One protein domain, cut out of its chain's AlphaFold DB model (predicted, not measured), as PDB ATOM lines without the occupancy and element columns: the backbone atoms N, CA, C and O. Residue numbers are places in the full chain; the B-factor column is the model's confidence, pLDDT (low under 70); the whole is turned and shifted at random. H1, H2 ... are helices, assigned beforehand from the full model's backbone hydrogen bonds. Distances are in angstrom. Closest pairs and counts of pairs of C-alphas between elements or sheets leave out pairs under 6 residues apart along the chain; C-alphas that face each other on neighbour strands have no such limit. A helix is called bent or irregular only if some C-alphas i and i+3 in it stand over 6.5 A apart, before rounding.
ATOM      1  N   GLU A   8     214.839 267.763 314.257       95.44
ATOM      2  CA  GLU A   8     215.717 268.892 314.589       95.44
ATOM      3  C   GLU A   8     217.121 268.437 315.002       95.44
ATOM      4  O   GLU A   8     218.129 269.049 314.627       95.44
ATOM      5  N   GLU A   9     217.216 267.321 315.729       94.88
ATOM      6  CA  GLU A   9     218.498 266.688 316.038       94.88
ATOM      7  C   GLU A   9     219.173 266.180 314.760       94.88
ATOM      8  O   GLU A   9     220.359 266.447 314.555       94.88
ATOM      9  N   LEU A  10     218.419 265.548 313.853       95.12
ATOM     10  CA  LEU A  10     218.940 265.105 312.558       95.12
ATOM     11  C   LEU A  10     219.437 266.283 311.706       95.12
ATOM     12  O   LEU A  10     220.544 266.230 311.171       95.12
ATOM     13  N   ARG A  11     218.681 267.385 311.649       96.50
ATOM     14  CA  ARG A  11     219.087 268.627 310.973       96.50
ATOM     15  C   ARG A  11     220.366 269.205 311.579       96.50
ATOM     16  O   ARG A  11     221.220 269.735 310.870       96.50
ATOM     17  N   THR A  12     220.513 269.126 312.899       95.69
ATOM     18  CA  THR A  12     221.723 269.578 313.599       95.69
ATOM     19  C   THR A  12     222.924 268.696 313.258       95.69
ATOM     20  O   THR A  12     224.012 269.213 313.007       95.69
ATOM     21  N   MET A  13     222.740 267.374 313.196       94.88
ATOM     22  CA  MET A  13     223.784 266.429 312.789       94.88
ATOM     23  C   MET A  13     224.208 266.631 311.333       94.88
ATOM     24  O   MET A  13     225.405 266.704 311.068       94.88
ATOM     25  N   ALA A  14     223.253 266.795 310.415       95.81
ATOM     26  CA  ALA A  14     223.523 267.064 309.003       95.81
ATOM     27  C   ALA A  14     224.353 268.346 308.825       95.81
ATOM     28  O   ALA A  14     225.394 268.326 308.173       95.81
ATOM     29  N   ARG A  15     223.975 269.430 309.517       95.44
ATOM     30  CA  ARG A  15     224.743 270.686 309.519       95.44
ATOM     31  C   ARG A  15     226.165 270.511 310.048       95.44
ATOM     32  O   ARG A  15     227.099 271.025 309.444       95.44
ATOM     33  N   ARG A  16     226.351 269.764 311.142       96.19
ATOM     34  CA  ARG A  16     227.688 269.461 311.693       96.19
ATOM     35  C   ARG A  16     228.542 268.621 310.747       96.19
ATOM     36  O   ARG A  16     229.755 268.781 310.736       96.19
ATOM     37  N   ALA A  17     227.913 267.753 309.962       95.50
ATOM     38  CA  ALA A  17     228.572 266.955 308.937       95.50
ATOM     39  C   ALA A  17     228.854 267.739 307.640       95.50
ATOM     40  O   ALA A  17     229.408 267.169 306.705       95.50
ATOM     41  N   GLY A  18     228.474 269.021 307.560       96.00
ATOM     42  CA  GLY A  18     228.624 269.823 306.345       96.00
ATOM     43  C   GLY A  18     227.679 269.403 305.217       96.00
ATOM     44  O   GLY A  18     227.967 269.669 304.055       96.00
ATOM     45  N   LEU A  19     226.562 268.746 305.547       94.69
ATOM     46  CA  LEU A  19     225.552 268.287 304.597       94.69
ATOM     47  C   LEU A  19     224.349 269.248 304.635       94.69
ATOM     48  O   LEU A  19     223.547 269.181 305.574       94.69
ATOM     49  N   PRO A  20     224.206 270.160 303.655       90.75
ATOM     50  CA  PRO A  20     223.060 271.061 303.565       90.75
ATOM     51  C   PRO A  20     221.850 270.317 302.982       90.75
ATOM     52  O   PRO A  20     221.465 270.532 301.837       90.75
ATOM     53  N   LEU A  21     221.279 269.404 303.768       94.44
ATOM     54  CA  LEU A  21     220.141 268.596 303.341       94.44
ATOM     55  C   LEU A  21     218.837 269.406 303.430       94.44
ATOM     56  O   LEU A  21     218.595 270.036 304.467       94.44
ATOM     57  N   PRO A  22     217.987 269.375 302.390       95.56
ATOM     58  CA  PRO A  22     216.648 269.940 302.456       95.56
ATOM     59  C   PRO A  22     215.727 269.089 303.349       95.56
ATOM     60  O   PRO A  22     216.005 267.929 303.667       95.56
ATOM     61  N   ASP A  23     214.617 269.684 303.789       94.50
ATOM     62  CA  ASP A  23     213.720 269.077 304.781       94.50
ATOM     63  C   ASP A  23     213.052 267.780 304.298       94.50
ATOM     64  O   ASP A  23     212.831 266.863 305.092       94.50
ATOM     65  N   ASP A  24     212.768 267.657 303.003       97.00
ATOM     66  CA  ASP A  24     212.225 266.441 302.397       97.00
ATOM     67  C   ASP A  24     213.228 265.279 302.449       97.00
ATOM     68  O   ASP A  24     212.857 264.145 302.765       97.00
ATOM     69  N   GLU A  25     214.511 265.552 302.220       96.62
ATOM     70  CA  GLU A  25     215.571 264.554 302.343       96.62
ATOM     71  C   GLU A  25     215.774 264.137 303.807       96.62
ATOM     72  O   GLU A  25     215.848 262.943 304.109       96.62
ATOM     73  N   LEU A  26     215.754 265.094 304.741       96.06
ATOM     74  CA  LEU A  26     215.806 264.815 306.181       96.06
ATOM     75  C   LEU A  26     214.640 263.923 306.632       96.06
ATOM     76  O   LEU A  26     214.852 262.961 307.375       96.06
ATOM     77  N   LEU A  27     213.422 264.186 306.151       96.62
ATOM     78  CA  LEU A  27     212.242 263.362 306.433       96.62
ATOM     79  C   LEU A  27     212.383 261.940 305.883       96.62
ATOM     80  O   LEU A  27     212.003 260.983 306.560       96.62
ATOM     81  N   ARG A  28     212.961 261.779 304.687       96.62
ATOM     82  CA  ARG A  28     213.225 260.459 304.088       96.62
ATOM     83  C   ARG A  28     214.295 259.679 304.850       96.62
ATOM     84  O   ARG A  28     214.196 258.456 304.952       96.62
ATOM     85  N   LEU A  29     215.297 260.365 305.397       95.44
ATOM     86  CA  LEU A  29     216.390 259.754 306.153       95.44
ATOM     87  C   LEU A  29     215.996 259.388 307.587       95.44
ATOM     88  O   LEU A  29     216.489 258.388 308.117       95.44
ATOM     89  N   LEU A  30     215.094 260.152 308.211       94.69
ATOM     90  CA  LEU A  30     214.734 260.014 309.625       94.69
ATOM     91  C   LEU A  30     214.382 258.572 310.052       94.69
ATOM     92  O   LEU A  30     214.934 258.120 311.058       94.69
ATOM     93  N   PRO A  31     213.558 257.794 309.318       95.44
ATOM     94  CA  PRO A  31     213.273 256.404 309.681       95.44
ATOM     95  C   PRO A  31     214.519 255.510 309.657       95.44
ATOM     96  O   PRO A  31     214.689 254.644 310.514       95.44
ATOM     97  N   GLY A  32     215.408 255.716 308.681       95.44
ATOM     98  CA  GLY A  32     216.664 254.976 308.563       95.44
ATOM     99  C   GLY A  32     217.602 255.262 309.731       95.44
ATOM    100  O   GLY A  32     218.111 254.330 310.353       95.44
ATOM    101  N   VAL A  33     217.754 256.540 310.080       94.25
ATOM    102  CA  VAL A  33     218.601 256.976 311.196       94.25
ATOM    103  C   VAL A  33     218.065 256.459 312.530       94.25
ATOM    104  O   VAL A  33     218.840 255.939 313.331       94.25
ATOM    105  N   LYS A  34     216.743 256.499 312.748       94.38
ATOM    106  CA  LYS A  34     216.097 255.914 313.935       94.38
ATOM    107  C   LYS A  34     216.403 254.422 314.086       94.38
ATOM    108  O   LYS A  34     216.777 253.973 315.169       94.38
ATOM    109  N   ARG A  35     216.300 253.648 312.997       93.81
ATOM    110  CA  ARG A  35     216.639 252.214 313.009       93.81
ATOM    111  C   ARG A  35     218.109 251.978 313.345       93.81
ATOM    112  O   ARG A  35     218.398 251.165 314.217       93.81
ATOM    113  N   ALA A  36     219.017 252.711 312.702       93.19
ATOM    114  CA  ALA A  36     220.452 252.586 312.949       93.19
ATOM    115  C   ALA A  36     220.820 252.940 314.401       93.19
ATOM    116  O   ALA A  36     221.587 252.224 315.039       93.19
ATOM    117  N   GLN A  37     220.227 254.003 314.954       92.56
ATOM    118  CA  GLN A  37     220.419 254.406 316.347       92.56
ATOM    119  C   GLN A  37     219.970 253.310 317.322       92.56
ATOM    120  O   GLN A  37     220.692 253.000 318.269       92.56
ATOM    121  N   SER A  38     218.803 252.710 317.077       90.88
ATOM    122  CA  SER A  38     218.271 251.615 317.894       90.88
ATOM    123  C   SER A  38     219.174 250.379 317.852       90.88
ATOM    124  O   SER A  38     219.553 249.852 318.895       90.88
ATOM    125  N   GLN A  39     219.612 249.969 316.658       90.38
ATOM    126  CA  GLN A  39     220.537 248.844 316.486       90.38
ATOM    127  C   GLN A  39     221.882 249.093 317.175       90.38
ATOM    128  O   GLN A  39     222.399 248.210 317.853       90.38
ATOM    129  N   ALA A  40     222.433 250.303 317.054       89.19
ATOM    130  CA  ALA A  40     223.675 250.674 317.724       89.19
ATOM    131  C   ALA A  40     223.532 250.683 319.254       89.19
ATOM    132  O   ALA A  40     224.465 250.301 319.959       89.19
ATOM    133  N   ALA A  41     222.379 251.107 319.780       87.56
ATOM    134  CA  ALA A  41     222.095 251.049 321.210       87.56
ATOM    135  C   ALA A  41     221.999 249.598 321.707       87.56
ATOM    136  O   ALA A  41     222.688 249.254 322.664       87.56
ATOM    137  N   ALA A  42     221.243 248.745 321.010       86.38
ATOM    138  CA  ALA A  42     221.146 247.320 321.322       86.38
ATOM    139  C   ALA A  42     222.519 246.634 321.278       86.38
ATOM    140  O   ALA A  42     222.857 245.847 322.155       86.38
ATOM    141  N   LEU A  43     223.351 246.985 320.294       85.25
ATOM    142  CA  LEU A  43     224.712 246.477 320.199       85.25
ATOM    143  C   LEU A  43     225.554 246.899 321.410       85.25
ATOM    144  O   LEU A  43     226.230 246.066 322.000       85.25
ATOM    145  N   ARG A  44     225.502 248.174 321.816       82.06
ATOM    146  CA  ARG A  44     226.238 248.664 322.995       82.06
ATOM    147  C   ARG A  44     225.836 247.947 324.278       82.06
ATOM    148  O   ARG A  44     226.720 247.652 325.072       82.06
ATOM    149  N   GLU A  45     224.555 247.638 324.454       81.88
ATOM    150  CA  GLU A  45     224.066 246.869 325.607       81.88
ATOM    151  C   GLU A  45     224.685 245.456 325.678       81.88
ATOM    152  O   GLU A  45     224.897 244.928 326.768       81.88
ATOM    153  N   LEU A  46     225.069 244.863 324.540       79.56
ATOM    154  CA  LEU A  46     225.809 243.592 324.509       79.56
ATOM    155  C   LEU A  46     227.277 243.748 324.939       79.56
ATOM    156  O   LEU A  46     227.859 242.818 325.491       79.56
ATOM    157  N   PHE A  47     227.878 244.917 324.701       71.38
ATOM    158  CA  PHE A  47     229.285 245.194 325.011       71.38
ATOM    159  C   PHE A  47     229.513 245.785 326.410       71.38
ATOM    160  O   PHE A  47     230.653 245.844 326.867       71.38
ATOM    161  N   THR A  48     228.461 246.170 327.141       59.69
ATOM    162  CA  THR A  48     228.565 246.793 328.477       59.69
ATOM    163  C   THR A  48     229.034 245.876 329.619       59.69
ATOM    164  O   THR A  48     228.988 246.294 330.770       59.69
ATOM    165  N   ASN A  49     229.543 244.672 329.335       54.69
ATOM    166  CA  ASN A  49     230.086 243.759 330.355       54.69
ATOM    167  C   ASN A  49     231.595 243.475 330.269       54.69
ATOM    168  O   ASN A  49     232.092 242.700 331.083       54.69
ATOM    169  N   ALA A  50     232.362 244.090 329.363       56.88
ATOM    170  CA  ALA A  50     233.816 243.931 329.403       56.88
ATOM    171  C   ALA A  50     234.576 245.086 328.738       56.88
ATOM    172  O   ALA A  50     234.456 245.310 327.538       56.88
ATOM    173  N   ALA A  51     235.451 245.693 329.543       55.59
ATOM    174  CA  ALA A  51     236.615 246.499 329.178       55.59
ATOM    175  C   ALA A  51     236.402 247.977 328.804       55.59
ATOM    176  O   ALA A  51     235.589 248.358 327.965       55.59
ATOM    177  N   GLU A  52     237.237 248.820 329.422       52.84
ATOM    178  CA  GLU A  52     237.506 250.171 328.947       52.84
ATOM    179  C   GLU A  52     237.978 250.132 327.477       52.84
ATOM    180  O   GLU A  52     238.805 249.290 327.122       52.84
ATOM    181  N   PRO A  53     237.538 251.058 326.605       59.91
ATOM    182  CA  PRO A  53     237.908 251.054 325.184       59.91
ATOM    183  C   PRO A  53     239.424 251.027 324.921       59.91
ATOM    184  O   PRO A  53     239.871 250.528 323.890       59.91
ATOM    185  N   ALA A  54     240.226 251.549 325.856       57.00
ATOM    186  CA  ALA A  54     241.680 251.605 325.751       57.00
ATOM    187  C   ALA A  54     242.375 250.245 325.971       57.00
ATOM    188  O   ALA A  54     243.441 250.015 325.400       57.00
ATOM    189  N   THR A  55     241.794 249.324 326.747       54.09
ATOM    190  CA  THR A  55     242.433 248.029 327.051       54.09
ATOM    191  C   THR A  55     242.300 247.001 325.929       54.09
ATOM    192  O   THR A  55     243.108 246.075 325.840       54.09
ATOM    193  N   ILE A  56     241.351 247.185 325.007       55.94
ATOM    194  CA  ILE A  56     241.199 246.318 323.828       55.94
ATOM    195  C   ILE A  56     242.420 246.445 322.900       55.94
ATOM    196  O   ILE A  56     242.924 245.439 322.409       55.94
ATOM    197  N   PHE A  57     242.962 247.651 322.711       54.72
ATOM    198  CA  PHE A  57     244.123 247.866 321.837       54.72
ATOM    199  C   PHE A  57     245.467 247.503 322.486       54.72
ATOM    200  O   PHE A  57     246.407 247.154 321.777       54.72
ATOM    201  N   THR A  58     245.583 247.551 323.817       54.69
ATOM    202  CA  THR A  58     246.832 247.184 324.515       54.69
ATOM    203  C   THR A  58     247.009 245.675 324.683       54.69
ATOM    204  O   THR A  58     248.145 245.209 324.783       54.69
ATOM    205  N   THR A  59     245.914 244.909 324.684       51.78
ATOM    206  CA  THR A  59     245.943 243.450 324.887       51.78
ATOM    207  C   THR A  59     246.403 242.695 323.633       51.78
ATOM    208  O   THR A  59     247.057 241.662 323.741       51.78
ATOM    209  N   PHE A  60     246.171 243.242 322.436       55.03
ATOM    210  CA  PHE A  60     246.697 242.693 321.182       55.03
ATOM    211  C   PHE A  60     248.060 243.306 320.825       55.03
ATOM    212  O   PHE A  60     248.233 243.901 319.763       55.03
TER     213      PHE A  60
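This is residues 8 to 60 of the 65 residues of an uncharacterized protein of Deltaproteobacteria bacterium (UniProt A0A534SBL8). One long helix, H2, kinked near residue 30, makes the longest axis of this model, with the short helix H1 set crosswise beside its early part and the small helix H3 beyond its other end. The three helices share no core: residues 35 to 60, which hold the later part of H2 and the whole of H3, stick out as a free arm. The printed part has 53 residues with three named helices, in the order H1, H2, H3, and no named strand; the class is all helix. The whole is extended, with a radius of gyration of the C-alphas of 16.1 A, and its outline is a rod spanning 46 by 22 by 16 A.

Begin with the longest helix, H2, residues 23 to 47: find C-alpha 23 at (213.720, 269.077, 304.781), and from there the helix runs 35.0 A to C-alpha 47 at (229.285, 245.194, 325.011). Look near residue 30 for its kink of 38 degrees. H2 is irregular, but only just: C-alphas 28 and 31 are 6.9 A apart. Before it in the chain comes H1, residues 8 to 16, which starts at C-alpha 8 at (215.717, 268.892, 314.589) and measures 12.3 A. After it comes H3, residues 53 to 59, 11.1 A long, whose last C-alpha is at (245.943, 243.450, 324.887).

Start again from H2 and look at its residues 26 to 30, with which alone it touches H1. The two only just touch, with 3 pairs of C-alphas within 8 A. Their closest C-alphas are those of Arg 11 and Leu 26, 6.9 A apart. Their lines stand at 89 degrees, about perpendicular, though the line of H2 is a rough one, and their centres are 13.5 A apart. At the other end, H3 is apart from H2, and it is apart from H1 too. In the backbone of H1 every O i to N i+4 pair is within hydrogen-bond range; in H2 it is 19 of 21 pairs, and in H3 it is 1 of 3, beside 0 of 4 O i to N i+3 pairs.

The two C-alphas farthest apart are those of Asp 24 and Thr 59, at 46.6 A, and from C-alpha 8 to C-alpha 60 it is 41.1 A. The printed part has no cut. The link from H1 to H2 is short, with 6 residues between them, and the link from H2 to H3 is tight, with 5. The mean pLDDT of the printed part is 83.4, but look at residues 48 to 60: these 13 residues are under 70, and the mean over H3 is 55.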